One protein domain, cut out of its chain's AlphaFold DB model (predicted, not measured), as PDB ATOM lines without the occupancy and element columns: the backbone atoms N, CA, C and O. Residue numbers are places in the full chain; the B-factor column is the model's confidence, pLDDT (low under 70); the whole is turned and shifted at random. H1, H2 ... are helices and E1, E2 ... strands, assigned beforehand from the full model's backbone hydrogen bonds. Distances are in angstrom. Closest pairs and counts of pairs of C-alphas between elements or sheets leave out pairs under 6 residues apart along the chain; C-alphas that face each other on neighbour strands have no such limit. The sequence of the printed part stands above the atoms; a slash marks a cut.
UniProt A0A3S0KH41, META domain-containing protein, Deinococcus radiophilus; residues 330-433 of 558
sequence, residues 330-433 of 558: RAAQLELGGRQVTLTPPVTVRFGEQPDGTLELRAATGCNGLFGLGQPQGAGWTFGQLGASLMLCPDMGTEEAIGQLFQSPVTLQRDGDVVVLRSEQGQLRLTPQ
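Overview. This is residues 330 to 433 of the 558 residues of the protein "META domain-containing protein" of Deinococcus radiophilus (UniProt A0A3S0KH41). What is the shape? Eight antiparallel strands, E1 to E8 in chain order, make a closed barrel, with one short helix, H1, packed outside it where E1 and E7 end and E8 begins. What is it built of? The 104 printed residues, mostly strand by class, run E1 E2 E3 E4 E5 H1 E6 E7 E8; E1 to E5 and E6 to E8 are meanders, each strand the antiparallel neighbour of the one before. The whole is compact, with a radius of gyration of the C-alphas of 12.9 A and spans of 38 by 28 by 26 A.

Arrangement. How does the ring start? E1, residues 330 to 336, and E2, residues 339 to 353, form a hairpin, with N 334 and O 341 within hydrogen-bond range at 2.9 A. E2 bends by 89 degrees at residue 344 and forms a hairpin with E3, residues 359 to 364, where N 350 and O 362 are 2.8 A apart. Where does it close? E8, residues 426 to 432, is the antiparallel neighbour of E1, with N 335 and O 427 at 2.9 A. Where is the helix? H1, residues 397 to 405, is on the barrel at a height over the sheet of 6.8 A, and its every O i to N i+4 pair is within hydrogen-bond range. Its closest C-alphas to E2 are Thr 398 and Leu 343, 5.2 A.

Along the chain. Where are the anchors? C-alpha 330 begins E1 at (20.661, 18.064, -28.755), and C-alpha 432 ends E8 at (22.875, 12.530, -30.714). Which elements remain? E4 is residues 369 to 377, 24.9 A long, E5 380 to 383, E6 410 to 415 and E7 418 to 423; E2 measures 31.7 A.

Size, cuts and confidence. Which link is long? E5 to H1, 13 residues; the printed part has no cut. Where is confidence low? 37 residues are under 70, among them 389 to 395.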
ATOM      1  N   ARG A 330      20.634  16.900 -29.643       82.75
ATOM      2  CA  ARG A 330      20.661  18.064 -28.755       82.75
ATOM      3  C   ARG A 330      21.826  18.983 -29.094       82.75
ATOM      4  O   ARG A 330      22.948  18.522 -29.314       82.75
ATOM      5  N   ALA A 331      21.572  20.287 -29.067       81.06
ATOM      6  CA  ALA A 331      22.598  21.318 -29.151       81.06
ATOM      7  C   ALA A 331      22.444  22.345 -28.029       81.06
ATOM      8  O   ALA A 331      21.415  22.998 -27.891       81.06
ATOM      9  N   ALA A 332      23.504  22.517 -27.242       75.81
ATOM     10  CA  ALA A 332      23.594  23.562 -26.218       75.81
ATOM     11  C   ALA A 332      24.404  24.783 -26.688       75.81
ATOM     12  O   ALA A 332      24.435  25.813 -26.016       75.81
ATOM     13  N   GLN A 333      25.095  24.666 -27.824       76.19
ATOM     14  CA  GLN A 333      25.963  25.705 -28.363       76.19
ATOM     15  C   GLN A 333      25.794  25.812 -29.873       76.19
ATOM     16  O   GLN A 333      25.733  24.807 -30.581       76.19
ATOM     17  N   LEU A 334      25.771  27.052 -30.339       83.19
ATOM     18  CA  LEU A 334      25.764  27.452 -31.735       83.19
ATOM     19  C   LEU A 334      26.971  28.359 -31.969       83.19
ATOM     20  O   LEU A 334      27.330  29.146 -31.102       83.19
ATOM     21  N   GLU A 335      27.593  28.288 -33.133       82.12
ATOM     22  CA  GLU A 335      28.612  29.252 -33.535       82.12
ATOM     23  C   GLU A 335      28.037  30.145 -34.631       82.12
ATOM     24  O   GLU A 335      27.623  29.624 -35.660       82.12
ATOM     25  N   LEU A 336      28.014  31.463 -34.422       79.75
ATOM     26  CA  LEU A 336      27.596  32.456 -35.418       79.75
ATOM     27  C   LEU A 336      28.720  33.469 -35.634       79.75
ATOM     28  O   LEU A 336      29.233  34.043 -34.673       79.75
ATOM     29  N   GLY A 337      29.128  33.678 -36.888       75.44
ATOM     30  CA  GLY A 337      30.191  34.627 -37.242       75.44
ATOM     31  C   GLY A 337      31.512  34.402 -36.487       75.44
ATOM     32  O   GLY A 337      32.195  35.367 -36.149       75.44
ATOM     33  N   GLY A 338      31.839  33.147 -36.155       71.44
ATOM     34  CA  GLY A 338      33.032  32.772 -35.380       71.44
ATOM     35  C   GLY A 338      32.924  32.986 -33.863       71.44
ATOM     36  O   GLY A 338      33.911  32.818 -33.146       71.44
ATOM     37  N   ARG A 339      31.748  33.366 -33.343       72.88
ATOM     38  CA  ARG A 339      31.484  33.534 -31.907       72.88
ATOM     39  C   ARG A 339      30.531  32.451 -31.407       72.88
ATOM     40  O   ARG A 339      29.486  32.212 -32.004       72.88
ATOM     41  N   GLN A 340      30.865  31.835 -30.274       79.69
ATOM     42  CA  GLN A 340      29.971  30.882 -29.619       79.69
ATOM     43  C   GLN A 340      28.796  31.594 -28.938       79.69
ATOM     44  O   GLN A 340      28.979  32.531 -28.157       79.69
ATOM     45  N   VAL A 341      27.598  31.104 -29.229       79.94
ATOM     46  CA  VAL A 341      26.306  31.476 -28.660       79.94
ATOM     47  C   VAL A 341      25.796  30.283 -27.857       79.94
ATOM     48  O   VAL A 341      25.708  29.162 -28.359       79.94
ATOM     49  N   THR A 342      25.488  30.506 -26.582       79.44
ATOM     50  CA  THR A 342      24.893  29.481 -25.717       79.44
ATOM     51  C   THR A 342      23.387  29.456 -25.926       79.44
ATOM     52  O   THR A 342      22.735  30.489 -25.794       79.44
ATOM     53  N   LEU A 343      22.845  28.281 -26.232       78.62
ATOM     54  CA  LEU A 343      21.415  28.072 -26.451       78.62
ATOM     55  C   LEU A 343      20.770  27.717 -25.111       78.62
ATOM     56  O   LEU A 343      21.108  26.697 -24.505       78.62
ATOM     57  N   THR A 344      19.888  28.590 -24.631       74.06
ATOM     58  CA  THR A 344      19.188  28.422 -23.352       74.06
ATOM     59  C   THR A 344      17.689  28.618 -23.593       74.06
ATOM     60  O   THR A 344      17.293  29.731 -23.923       74.06
ATOM     61  N   PRO A 345      16.853  27.571 -23.458       69.88
ATOM     62  CA  PRO A 345      17.228  26.172 -23.235       69.88
ATOM     63  C   PRO A 345      17.968  25.557 -24.448       69.88
ATOM     64  O   PRO A 345      17.905  26.098 -25.551       69.88
ATOM     65  N   PRO A 346      18.681  24.427 -24.272       76.19
ATOM     66  CA  PRO A 346      19.285  23.702 -25.387       76.19
ATOM     67  C   PRO A 346      18.237  23.289 -26.419       76.19
ATOM     68  O   PRO A 346      17.137  22.879 -26.055       76.19
ATOM     69  N   VAL A 347      18.608  23.349 -27.692       80.56
ATOM     70  CA  VAL A 347      17.722  23.030 -28.810       80.56
ATOM     71  C   VAL A 347      17.703  21.530 -29.034       80.56
ATOM     72  O   VAL A 347      18.753  20.878 -29.064       80.56
ATOM     73  N   THR A 348      16.503  21.009 -29.245       81.81
ATOM     74  CA  THR A 348      16.272  19.608 -29.578       81.81
ATOM     75  C   THR A 348      15.889  19.500 -31.045       81.81
ATOM     76  O   THR A 348      15.023  20.244 -31.497       81.81
ATOM     77  N   VAL A 349      16.516  18.592 -31.792       82.31
ATOM     78  CA  VAL A 349      16.296  18.398 -33.231       82.31
ATOM     79  C   VAL A 349      15.972  16.939 -33.520       82.31
ATOM     80  O   VAL A 349      16.646  16.031 -33.033       82.31
ATOM     81  N   ARG A 350      14.947  16.719 -34.341       78.25
ATOM     82  CA  ARG A 350      14.536  15.412 -34.853       78.25
ATOM     83  C   ARG A 350      14.525  15.440 -36.372       78.25
ATOM     84  O   ARG A 350      14.138  16.442 -36.975       78.25
ATOM     85  N   PHE A 351      14.921  14.319 -36.957       79.81
ATOM     86  CA  PHE A 351      14.921  14.112 -38.396       79.81
ATOM     87  C   PHE A 351      13.922  13.011 -38.756       79.81
ATOM     88  O   PHE A 351      13.868  11.984 -38.082       79.81
ATOM     89  N   GLY A 352      13.117  13.238 -39.790       73.44
ATOM     90  CA  GLY A 352      12.154  12.283 -40.325       73.44
ATOM     91  C   GLY A 352      12.358  12.131 -41.823       73.44
ATOM     92  O   GLY A 352      12.138  13.071 -42.575       73.44
ATOM     93  N   GLU A 353      12.805  10.964 -42.266       72.25
ATOM     94  CA  GLU A 353      12.995  10.702 -43.692       72.25
ATOM     95  C   GLU A 353      11.659  10.365 -44.362       72.25
ATOM     96  O   GLU A 353      10.845   9.614 -43.819       72.25
ATOM     97  N   GLN A 354      11.421  10.943 -45.535       69.50
ATOM     98  CA  GLN A 354      10.191  10.767 -46.300       69.50
ATOM     99  C   GLN A 354      10.412   9.796 -47.468       69.50
ATOM    100  O   GLN A 354      11.539   9.638 -47.940       69.50
ATOM    101  N   PRO A 355       9.353   9.133 -47.976       57.75
ATOM    102  CA  PRO A 355       9.486   8.118 -49.027       57.75
ATOM    103  C   PRO A 355      10.091   8.619 -50.349       57.75
ATOM    104  O   PRO A 355      10.496   7.810 -51.180       57.75
ATOM    105  N   ASP A 356      10.122   9.934 -50.566       59.91
ATOM    106  CA  ASP A 356      10.713  10.595 -51.730       59.91
ATOM    107  C   ASP A 356      12.202  10.957 -51.541       59.91
ATOM    108  O   ASP A 356      12.806  11.561 -52.428       59.91
ATOM    109  N   GLY A 357      12.800  10.573 -50.406       63.31
ATOM    110  CA  GLY A 357      14.196  10.841 -50.052       63.31
ATOM    111  C   GLY A 357      14.438  12.231 -49.458       63.31
ATOM    112  O   GLY A 357      15.586  12.591 -49.177       63.31
ATOM    113  N   THR A 358      13.387  13.031 -49.261       69.12
ATOM    114  CA  THR A 358      13.498  14.302 -48.543       69.12
ATOM    115  C   THR A 358      13.578  14.071 -47.036       69.12
ATOM    116  O   THR A 358      13.063  13.088 -46.498       69.12
ATOM    117  N   LEU A 359      14.270  14.972 -46.342       73.56
ATOM    118  CA  LEU A 359      14.465  14.884 -44.900       73.56
ATOM    119  C   LEU A 359      13.688  15.990 -44.211       73.56
ATOM    120  O   LEU A 359      13.978  17.167 -44.392       73.56
ATOM    121  N   GLU A 360      12.713  15.632 -43.397       75.31
ATOM    122  CA  GLU A 360      12.045  16.567 -42.509       75.31
ATOM    123  C   GLU A 360      12.913  16.834 -41.285       75.31
ATOM    124  O   GLU A 360      13.308  15.916 -40.575       75.31
ATOM    125  N   LEU A 361      13.182  18.103 -41.012       80.38
ATOM    126  CA  LEU A 361      13.774  18.571 -39.770       80.38
ATOM    127  C   LEU A 361      12.664  19.193 -38.937       80.38
ATOM    128  O   LEU A 361      11.944  20.067 -39.420       80.38
ATOM    129  N   ARG A 362      12.556  18.787 -37.673       76.38
ATOM    130  CA  ARG A 362      11.763  19.484 -36.654       76.38
ATOM    131  C   ARG A 362      12.659  19.817 -35.475       76.38
ATOM    132  O   ARG A 362      13.335  18.933 -34.954       76.38
ATOM    133  N   ALA A 363      12.666  21.073 -35.054       76.12
ATOM    134  CA  ALA A 363      13.424  21.520 -33.898       76.12
ATOM    135  C   ALA A 363      12.525  22.234 -32.888       76.12
ATOM    136  O   ALA A 363      11.608  22.957 -33.263       76.12
ATOM    137  N   ALA A 364      12.796  22.037 -31.604       75.62
ATOM    138  CA  ALA A 364      12.158  22.764 -30.517       75.62
ATOM    139  C   ALA A 364      13.186  23.724 -29.913       75.62
ATOM    140  O   ALA A 364      14.219  23.278 -29.408       75.62
ATOM    141  N   THR A 365      12.920  25.030 -29.978       72.94
ATOM    142  CA  THR A 365      13.840  26.079 -29.496       72.94
ATOM    143  C   THR A 365      13.433  26.668 -28.148       72.94
ATOM    144  O   THR A 365      13.878  27.745 -27.787       72.94
ATOM    145  N   GLY A 366      12.638  25.940 -27.364       71.12
ATOM    146  CA  GLY A 366      12.018  26.447 -26.146       71.12
ATOM    147  C   GLY A 366      10.526  26.610 -26.379       71.12
ATOM    148  O   GLY A 366       9.804  25.616 -26.346       71.12
ATOM    149  N   CYS A 367      10.077  27.840 -26.622       64.88
ATOM    150  CA  CYS A 367       8.654  28.146 -26.783       64.88
ATOM    151  C   CYS A 367       8.195  28.121 -28.251       64.88
ATOM    152  O   CYS A 367       7.035  27.819 -28.500       64.88
ATOM    153  N   ASN A 368       9.078  28.332 -29.235       66.88
ATOM    154  CA  ASN A 368       8.728  28.136 -30.645       66.88
ATOM    155  C   ASN A 368       9.237  26.793 -31.196       66.88
ATOM    156  O   ASN A 368      10.272  26.261 -30.791       66.88
ATOM    157  N   GLY A 369       8.483  26.235 -32.145       72.62
ATOM    158  CA  GLY A 369       8.902  25.095 -32.956       72.62
ATOM    159  C   GLY A 369       9.399  25.559 -34.321       72.62
ATOM    160  O   GLY A 369       8.798  26.444 -34.930       72.62
ATOM    161  N   LEU A 370      10.470  24.945 -34.814       72.62
ATOM    162  CA  LEU A 370      10.992  25.119 -36.166       72.62
ATOM    163  C   LEU A 370      10.786  23.840 -36.972       72.62
ATOM    164  O   LEU A 370      10.891  22.735 -36.439       72.62
ATOM    165  N   PHE A 371      10.527  23.974 -38.266       73.19
ATOM    166  CA  PHE A 371      10.348  22.834 -39.157       73.19
ATOM    167  C   PHE A 371      10.799  23.152 -40.580       73.19
ATOM    168  O   PHE A 371      10.703  24.289 -41.035       73.19
ATOM    169  N   GLY A 372      11.268  22.154 -41.320       70.31
ATOM    170  CA  GLY A 372      11.614  22.336 -42.726       70.31
ATOM    171  C   GLY A 372      11.933  21.036 -43.437       70.31
ATOM    172  O   GLY A 372      12.211  20.020 -42.808       70.31
ATOM    173  N   LEU A 373      11.881  21.081 -44.764       72.56
ATOM    174  CA  LEU A 373      12.177  19.945 -45.629       72.56
ATOM    175  C   LEU A 373      13.518  20.175 -46.324       72.56
ATOM    176  O   LEU A 373      13.739  21.216 -46.949       72.56
ATOM    177  N   GLY A 374      14.409  19.202 -46.192       67.12
ATOM    178  CA  GLY A 374      15.721  19.158 -46.810       67.12
ATOM    179  C   GLY A 374      15.683  18.317 -48.075       67.12
ATOM    180  O   GLY A 374      15.145  17.208 -48.079       67.12
ATOM    181  N   GLN A 375      16.257  18.844 -49.150       71.88
ATOM    182  CA  GLN A 375      16.401  18.111 -50.404       71.88
ATOM    183  C   GLN A 375      17.702  17.304 -50.380       71.88
ATOM    184  O   GLN A 375      18.725  17.833 -49.928       71.88
ATOM    185  N   PRO A 376      17.694  16.048 -50.855       62.25
ATOM    186  CA  PRO A 376      18.900  15.233 -50.906       62.25
ATOM    187  C   PRO A 376      19.928  15.868 -51.854       62.25
ATOM    188  O   PRO A 376      19.615  16.225 -52.992       62.25
ATOM    189  N   GLN A 377      21.167  16.025 -51.388       58.72
ATOM    190  CA  GLN A 377      22.278  16.572 -52.164       58.72
ATOM    191  C   GLN A 377      23.576  15.831 -51.821       58.72
ATOM    192  O   GLN A 377      24.194  16.064 -50.783       58.72
ATOM    193  N   GLY A 378      24.016  14.946 -52.719       55.91
ATOM    194  CA  GLY A 378      25.179  14.087 -52.473       55.91
ATOM    195  C   GLY A 378      24.913  13.096 -51.335       55.91
ATOM    196  O   GLY A 378      23.878  12.441 -51.331       55.91
ATOM    197  N   ALA A 379      25.833  13.014 -50.373       46.66
ATOM    198  CA  ALA A 379      25.753  12.154 -49.186       46.66
ATOM    199  C   ALA A 379      24.989  12.778 -47.992       46.66
ATOM    200  O   ALA A 379      25.184  12.383 -46.842       46.66
ATOM    201  N   GLY A 380      24.179  13.810 -48.233       56.75
ATOM    202  CA  GLY A 380      23.475  14.537 -47.180       56.75
ATOM    203  C   GLY A 380      22.243  15.277 -47.690       56.75
ATOM    204  O   GLY A 380      21.747  15.018 -48.787       56.75
ATOM    205  N   TRP A 381      21.757  16.223 -46.888       71.19
ATOM    206  CA  TRP A 381      20.564  17.014 -47.188       71.19
ATOM    207  C   TRP A 381      20.856  18.501 -47.046       71.19
ATOM    208  O   TRP A 381      21.551  18.930 -46.120       71.19
ATOM    209  N   THR A 382      20.284  19.277 -47.961       66.81
ATOM    210  CA  THR A 382      20.344  20.736 -47.947       66.81
ATOM    211  C   THR A 382      18.982  21.280 -47.571       66.81
ATOM    212  O   THR A 382      17.985  21.036 -48.255       66.81
ATOM    213  N   PHE A 383      18.946  22.031 -46.475       66.19
ATOM    214  CA  PHE A 383      17.741  22.680 -45.977       66.19
ATOM    215  C   PHE A 383      17.696  24.133 -46.448       66.19
ATOM    216  O   PHE A 383      18.693  24.855 -46.378       66.19
ATOM    217  N   GLY A 384      16.528  24.549 -46.940       63.66
ATOM    218  CA  GLY A 384      16.220  25.961 -47.167       63.66
ATOM    219  C   GLY A 384      15.869  26.682 -45.861       63.66
ATOM    220  O   GLY A 384      16.158  26.192 -44.770       63.66
ATOM    221  N   GLN A 385      15.197  27.831 -45.970       65.00
ATOM    222  CA  GLN A 385      14.655  28.513 -44.792       65.00
ATOM    223  C   GLN A 385      13.664  27.607 -44.053       65.00
ATOM    224  O   GLN A 385      12.747  27.052 -44.665       65.00
ATOM    225  N   LEU A 386      13.841  27.485 -42.738       68.62
ATOM    226  CA  LEU A 386      12.898  26.776 -41.880       68.62
ATOM    227  C   LEU A 386      11.660  27.640 -41.616       68.62
ATOM    228  O   LEU A 386      11.752  28.856 -41.439       68.62
ATOM    229  N   GLY A 387      10.499  26.995 -41.554       65.62
ATOM    230  CA  GLY A 387       9.295  27.567 -40.967       65.62
ATOM    231  C   GLY A 387       9.398  27.597 -39.442       65.62
ATOM    232  O   GLY A 387      10.060  26.753 -38.843       65.62
ATOM    233  N   ALA A 388       8.730  28.568 -38.817       70.44
ATOM    234  CA  ALA A 388       8.685  28.734 -37.368       70.44
ATOM    235  C   ALA A 388       7.246  28.972 -36.892       70.44
ATOM    236  O   ALA A 388       6.473  29.675 -37.548       70.44
ATOM    237  N   SER A 389       6.891  28.424 -35.733       68.12
ATOM    238  CA  SER A 389       5.726  28.880 -34.971       68.12
ATOM    239  C   SER A 389       6.017  30.278 -34.411       68.12
ATOM    240  O   SER A 389       7.126  30.531 -33.956       68.12
ATOM    241  N   LEU A 390       5.051  31.199 -34.471       65.62
ATOM    242  CA  LEU A 390       5.210  32.575 -33.983       65.62
ATOM    243  C   LEU A 390       4.404  32.778 -32.696       65.62
ATOM    244  O   LEU A 390       3.308  33.339 -32.725       65.62
ATOM    245  N   MET A 391       4.938  32.301 -31.573       66.06
ATOM    246  CA  MET A 391       4.397  32.547 -30.234       66.06
ATOM    247  C   MET A 391       5.208  33.620 -29.507       66.06
ATOM    248  O   MET A 391       6.389  33.843 -29.785       66.06
ATOM    249  N   LEU A 392       4.545  34.337 -28.597       60.75
ATOM    250  CA  LEU A 392       5.163  35.402 -27.813       60.75
ATOM    251  C   LEU A 392       6.000  34.772 -26.686       60.75
ATOM    252  O   LEU A 392       5.479  34.507 -25.603       60.75
ATOM    253  N   CYS A 393       7.276  34.488 -26.953       67.62
ATOM    254  CA  CYS A 393       8.140  33.793 -26.001       67.62
ATOM    255  C   CYS A 393       8.857  34.768 -25.043       67.62
ATOM    256  O   CYS A 393       9.261  35.853 -25.467       67.62
ATOM    257  N   PRO A 394       9.033  34.408 -23.752       62.69
ATOM    258  CA  PRO A 394       9.737  35.243 -22.769       62.69
ATOM    259  C   PRO A 394      11.223  35.469 -23.085       62.69
ATOM    260  O   PRO A 394      11.780  36.493 -22.697       62.69
ATOM    261  N   ASP A 395      11.845  34.512 -23.774       65.19
ATOM    262  CA  ASP A 395      13.211  34.569 -24.290       65.19
ATOM    263  C   ASP A 395      13.166  34.130 -25.757       65.19
ATOM    264  O   ASP A 395      12.580  33.096 -26.071       65.19
ATOM    265  N   MET A 396      13.717  34.961 -26.639       70.62
ATOM    266  CA  MET A 396      13.791  34.730 -28.086       70.62
ATOM    267  C   MET A 396      15.243  34.564 -28.551       70.62
ATOM    268  O   MET A 396      15.494  34.436 -29.746       70.62
ATOM    269  N   GLY A 397      16.227  34.591 -27.643       74.75
ATOM    270  CA  GLY A 397      17.642  34.585 -28.016       74.75
ATOM    271  C   GLY A 397      18.065  33.296 -28.724       74.75
ATOM    272  O   GLY A 397      18.849  33.334 -29.672       74.75
ATOM    273  N   THR A 398      17.509  32.160 -28.302       74.69
ATOM    274  CA  THR A 398      17.753  30.850 -28.921       74.69
ATOM    275  C   THR A 398      17.089  30.769 -30.302       74.69
ATOM    276  O   THR A 398      17.744  30.404 -31.278       74.69
ATOM    277  N   GLU A 399      15.823  31.175 -30.410       73.94
ATOM    278  CA  GLU A 399      15.057  31.276 -31.656       73.94
ATOM    279  C   GLU A 399      15.745  32.168 -32.692       73.94
ATOM    280  O   GLU A 399      15.883  31.777 -33.849       73.94
ATOM    281  N   GLU A 400      16.186  33.360 -32.291       77.81
ATOM    282  CA  GLU A 400      16.842  34.321 -33.176       77.81
ATOM    283  C   GLU A 400      18.180  33.789 -33.682       77.81
ATOM    284  O   GLU A 400      18.485  33.913 -34.868       77.81
ATOM    285  N   ALA A 401      18.967  33.168 -32.802       78.38
ATOM    286  CA  ALA A 401      20.273  32.638 -33.157       78.38
ATOM    287  C   ALA A 401      20.154  31.446 -34.125       78.38
ATOM    288  O   ALA A 401      20.859  31.382 -35.134       78.38
ATOM    289  N   ILE A 402      19.213  30.533 -33.875       79.88
ATOM    290  CA  ILE A 402      18.926  29.436 -34.806       79.88
ATOM    291  C   ILE A 402      18.323  29.982 -36.104       79.88
ATOM    292  O   ILE A 402      18.750  29.595 -37.186       79.88
ATOM    293  N   GLY A 403      17.387  30.928 -36.026       73.94
ATOM    294  CA  GLY A 403      16.800  31.576 -37.195       73.94
ATOM    295  C   GLY A 403      17.860  32.201 -38.102       73.94
ATOM    296  O   GLY A 403      17.791  32.014 -39.311       73.94
ATOM    297  N   GLN A 404      18.870  32.868 -37.532       76.62
ATOM    298  CA  GLN A 404      20.025  33.397 -38.268       76.62
ATOM    299  C   GLN A 404      20.787  32.291 -39.001       76.62
ATOM    300  O   GLN A 404      20.957  32.378 -40.215       76.62
ATOM    301  N   LEU A 405      21.132  31.192 -38.326       78.69
ATOM    302  CA  LEU A 405      21.789  30.051 -38.977       78.69
ATOM    303  C   LEU A 405      21.034  29.575 -40.238       78.69
ATOM    304  O   LEU A 405      21.661  29.269 -41.248       78.69
ATOM    305  N   PHE A 406      19.699  29.551 -40.199       74.75
ATOM    306  CA  PHE A 406      18.851  29.079 -41.301       74.75
ATOM    307  C   PHE A 406      18.382  30.177 -42.275       74.75
ATOM    308  O   PHE A 406      17.585  29.902 -43.174       74.75
ATOM    309  N   GLN A 407      18.867  31.419 -42.152       68.19
ATOM    310  CA  GLN A 407      18.638  32.458 -43.169       68.19
ATOM    311  C   GLN A 407      19.377  32.161 -44.481       68.19
ATOM    312  O   GLN A 407      18.943  32.634 -45.535       68.19
ATOM    313  N   SER A 408      20.453  31.373 -44.416       64.12
ATOM    314  CA  SER A 408      21.193  30.844 -45.563       64.12
ATOM    315  C   SER A 408      20.981  29.327 -45.674       64.12
ATOM    316  O   SER A 408      20.658  28.688 -44.671       64.12
ATOM    317  N   PRO A 409      21.166  28.726 -46.866       63.22
ATOM    318  CA  PRO A 409      21.095  27.278 -47.028       63.22
ATOM    319  C   PRO A 409      22.026  26.564 -46.047       63.22
ATOM    320  O   PRO A 409      23.194  26.938 -45.905       63.22
ATOM    321  N   VAL A 410      21.503  25.541 -45.374       68.81
ATOM    322  CA  VAL A 410      22.248  24.782 -44.368       68.81
ATOM    323  C   VAL A 410      22.551  23.396 -44.906       68.81
ATOM    324  O   VAL A 410      21.654  22.679 -45.352       68.81
ATOM    325  N   THR A 411      23.823  23.027 -44.852       71.44
ATOM    326  CA  THR A 411      24.315  21.701 -45.221       71.44
ATOM    327  C   THR A 411      24.515  20.861 -43.973       71.44
ATOM    328  O   THR A 411      24.932  21.360 -42.926       71.44
ATOM    329  N   LEU A 412      24.201  19.579 -44.075       71.69
ATOM    330  CA  LEU A 412      24.287  18.644 -42.965       71.69
ATOM    331  C   LEU A 412      25.478  17.708 -43.195       71.69
ATOM    332  O   LEU A 412      25.582  17.079 -44.244       71.69
ATOM    333  N   GLN A 413      26.400  17.655 -42.236       67.62
ATOM    334  CA  GLN A 413      27.615  16.842 -42.296       67.62
ATOM    335  C   GLN A 413      27.753  16.035 -41.006       67.62
ATOM    336  O   GLN A 413      27.518  16.565 -39.926       67.62
ATOM    337  N   ARG A 414      28.139  14.763 -41.089       65.44
ATOM    338  CA  ARG A 414      28.349  13.911 -39.910       65.44
ATOM    339  C   ARG A 414      29.829  13.896 -39.526       65.44
ATOM    340  O   ARG A 414      30.686  13.713 -40.376       65.44
ATOM    341  N   ASP A 415      30.117  14.089 -38.244       61.91
ATOM    342  CA  ASP A 415      31.442  14.034 -37.619       61.91
ATOM    343  C   ASP A 415      31.388  13.014 -36.466       61.91
ATOM    344  O   ASP A 415      31.040  13.339 -35.328       61.91
ATOM    345  N   GLY A 416      31.633  11.739 -36.789       64.88
ATOM    346  CA  GLY A 416      31.386  10.619 -35.876       64.88
ATOM    347  C   GLY A 416      29.891  10.460 -35.588       64.88
ATOM    348  O   GLY A 416      29.090  10.374 -36.512       64.88
ATOM    349  N   ASP A 417      29.513  10.456 -34.312       67.75
ATOM    350  CA  ASP A 417      28.105  10.440 -33.895       67.75
ATOM    351  C   ASP A 417      27.447  11.825 -34.029       67.75
ATOM    352  O   ASP A 417      26.229  11.938 -34.146       67.75
ATOM    353  N   VAL A 418      28.238  12.901 -34.049       67.25
ATOM    354  CA  VAL A 418      27.743  14.282 -34.055       67.25
ATOM    355  C   VAL A 418      27.309  14.677 -35.462       67.25
ATOM    356  O   VAL A 418      28.064  14.570 -36.423       67.25
ATOM    357  N   VAL A 419      26.098  15.205 -35.589       78.56
ATOM    358  CA  VAL A 419      25.637  15.863 -36.812       78.56
ATOM    359  C   VAL A 419      26.006  17.343 -36.735       78.56
ATOM    360  O   VAL A 419      25.839  17.992 -35.713       78.56
ATOM    361  N   VAL A 420      26.531  17.915 -37.806       78.19
ATOM    362  CA  VAL A 420      26.910  19.323 -37.888       78.19
ATOM    363  C   VAL A 420      26.125  19.972 -39.014       78.19
ATOM    364  O   VAL A 420      26.260  19.613 -40.179       78.19
ATOM    365  N   LEU A 421      25.301  20.944 -38.645       78.69
ATOM    366  CA  LEU A 421      24.588  21.823 -39.559       78.69
ATOM    367  C   LEU A 421      25.477  23.036 -39.838       78.69
ATOM    368  O   LEU A 421      25.854  23.742 -38.904       78.69
ATOM    369  N   ARG A 422      25.829  23.277 -41.098       76.69
ATOM    370  CA  ARG A 422      26.706  24.377 -41.520       76.69
ATOM    371  C   ARG A 422      25.990  25.308 -42.479       76.69
ATOM    372  O   ARG A 422      25.441  24.860 -43.480       76.69
ATOM    373  N   SER A 423      26.049  26.596 -42.179       72.75
ATOM    374  CA  SER A 423      25.575  27.689 -43.022       72.75
ATOM    375  C   SER A 423      26.701  28.701 -43.228       72.75
ATOM    376  O   SER A 423      27.707  28.681 -42.519       72.75
ATOM    377  N   GLU A 424      26.494  29.660 -44.125       73.75
ATOM    378  CA  GLU A 424      27.402  30.806 -44.276       73.75
ATOM    379  C   GLU A 424      27.487  31.679 -43.012       73.75
ATOM    380  O   GLU A 424      28.473  32.382 -42.804       73.75
ATOM    381  N   GLN A 425      26.452  31.654 -42.168       71.12
ATOM    382  CA  GLN A 425      26.379  32.473 -40.959       71.12
ATOM    383  C   GLN A 425      27.030  31.792 -39.754       71.12
ATOM    384  O   GLN A 425      27.337  32.461 -38.764       71.12
ATOM    385  N   GLY A 426      27.255  30.478 -39.814       77.50
ATOM    386  CA  GLY A 426      27.690  29.722 -38.652       77.50
ATOM    387  C   GLY A 426      27.492  28.215 -38.741       77.50
ATOM    388  O   GLY A 426      27.078  27.678 -39.769       77.50
ATOM    389  N   GLN A 427      27.758  27.525 -37.633       83.88
ATOM    390  CA  GLN A 427      27.587  26.078 -37.518       83.88
ATOM    391  C   GLN A 427      26.916  25.679 -36.201       83.88
ATOM    392  O   GLN A 427      27.214  26.223 -35.138       83.88
ATOM    393  N   LEU A 428      26.037  24.683 -36.268       83.88
ATOM    394  CA  LEU A 428      25.357  24.074 -35.129       83.88
ATOM    395  C   LEU A 428      25.777  22.612 -35.011       83.88
ATOM    396  O   LEU A 428      25.602  21.828 -35.942       83.88
ATOM    397  N   ARG A 429      26.329  22.240 -33.853       82.06
ATOM    398  CA  ARG A 429      26.755  20.865 -33.567       82.06
ATOM    399  C   ARG A 429      25.663  20.149 -32.780       82.06
ATOM    400  O   ARG A 429      25.405  20.465 -31.622       82.06
ATOM    401  N   LEU A 430      25.040  19.184 -33.431       80.94
ATOM    402  CA  LEU A 430      24.001  18.305 -32.927       80.94
ATOM    403  C   LEU A 430      24.636  17.025 -32.395       80.94
ATOM    404  O   LEU A 430      25.082  16.169 -33.151       80.94
ATOM    405  N   THR A 431      24.665  16.878 -31.078       79.88
ATOM    406  CA  THR A 431      25.119  15.625 -30.473       79.88
ATOM    407  C   THR A 431      23.914  14.698 -30.365       79.88
ATOM    408  O   THR A 431      22.901  15.125 -29.797       79.88
ATOM    409  N   PRO A 432      23.964  13.465 -30.896       77.25
ATOM    410  CA  PRO A 432      22.875  12.530 -30.714       77.25
ATOM    411  C   PRO A 432      22.744  12.301 -29.223       77.25
ATOM    412  O   PRO A 432      23.727  12.088 -28.506       77.25
ATOM    413  N   GLN A 433      21.518  12.374 -28.737       75.56
ATOM    414  CA  GLN A 433      21.238  11.748 -27.468       75.56
ATOM    415  C   GLN A 433      21.250  10.254 -27.785       75.56
ATOM    416  O   GLN A 433      20.252   9.693 -28.231       75.56
TER     417      GLN A 433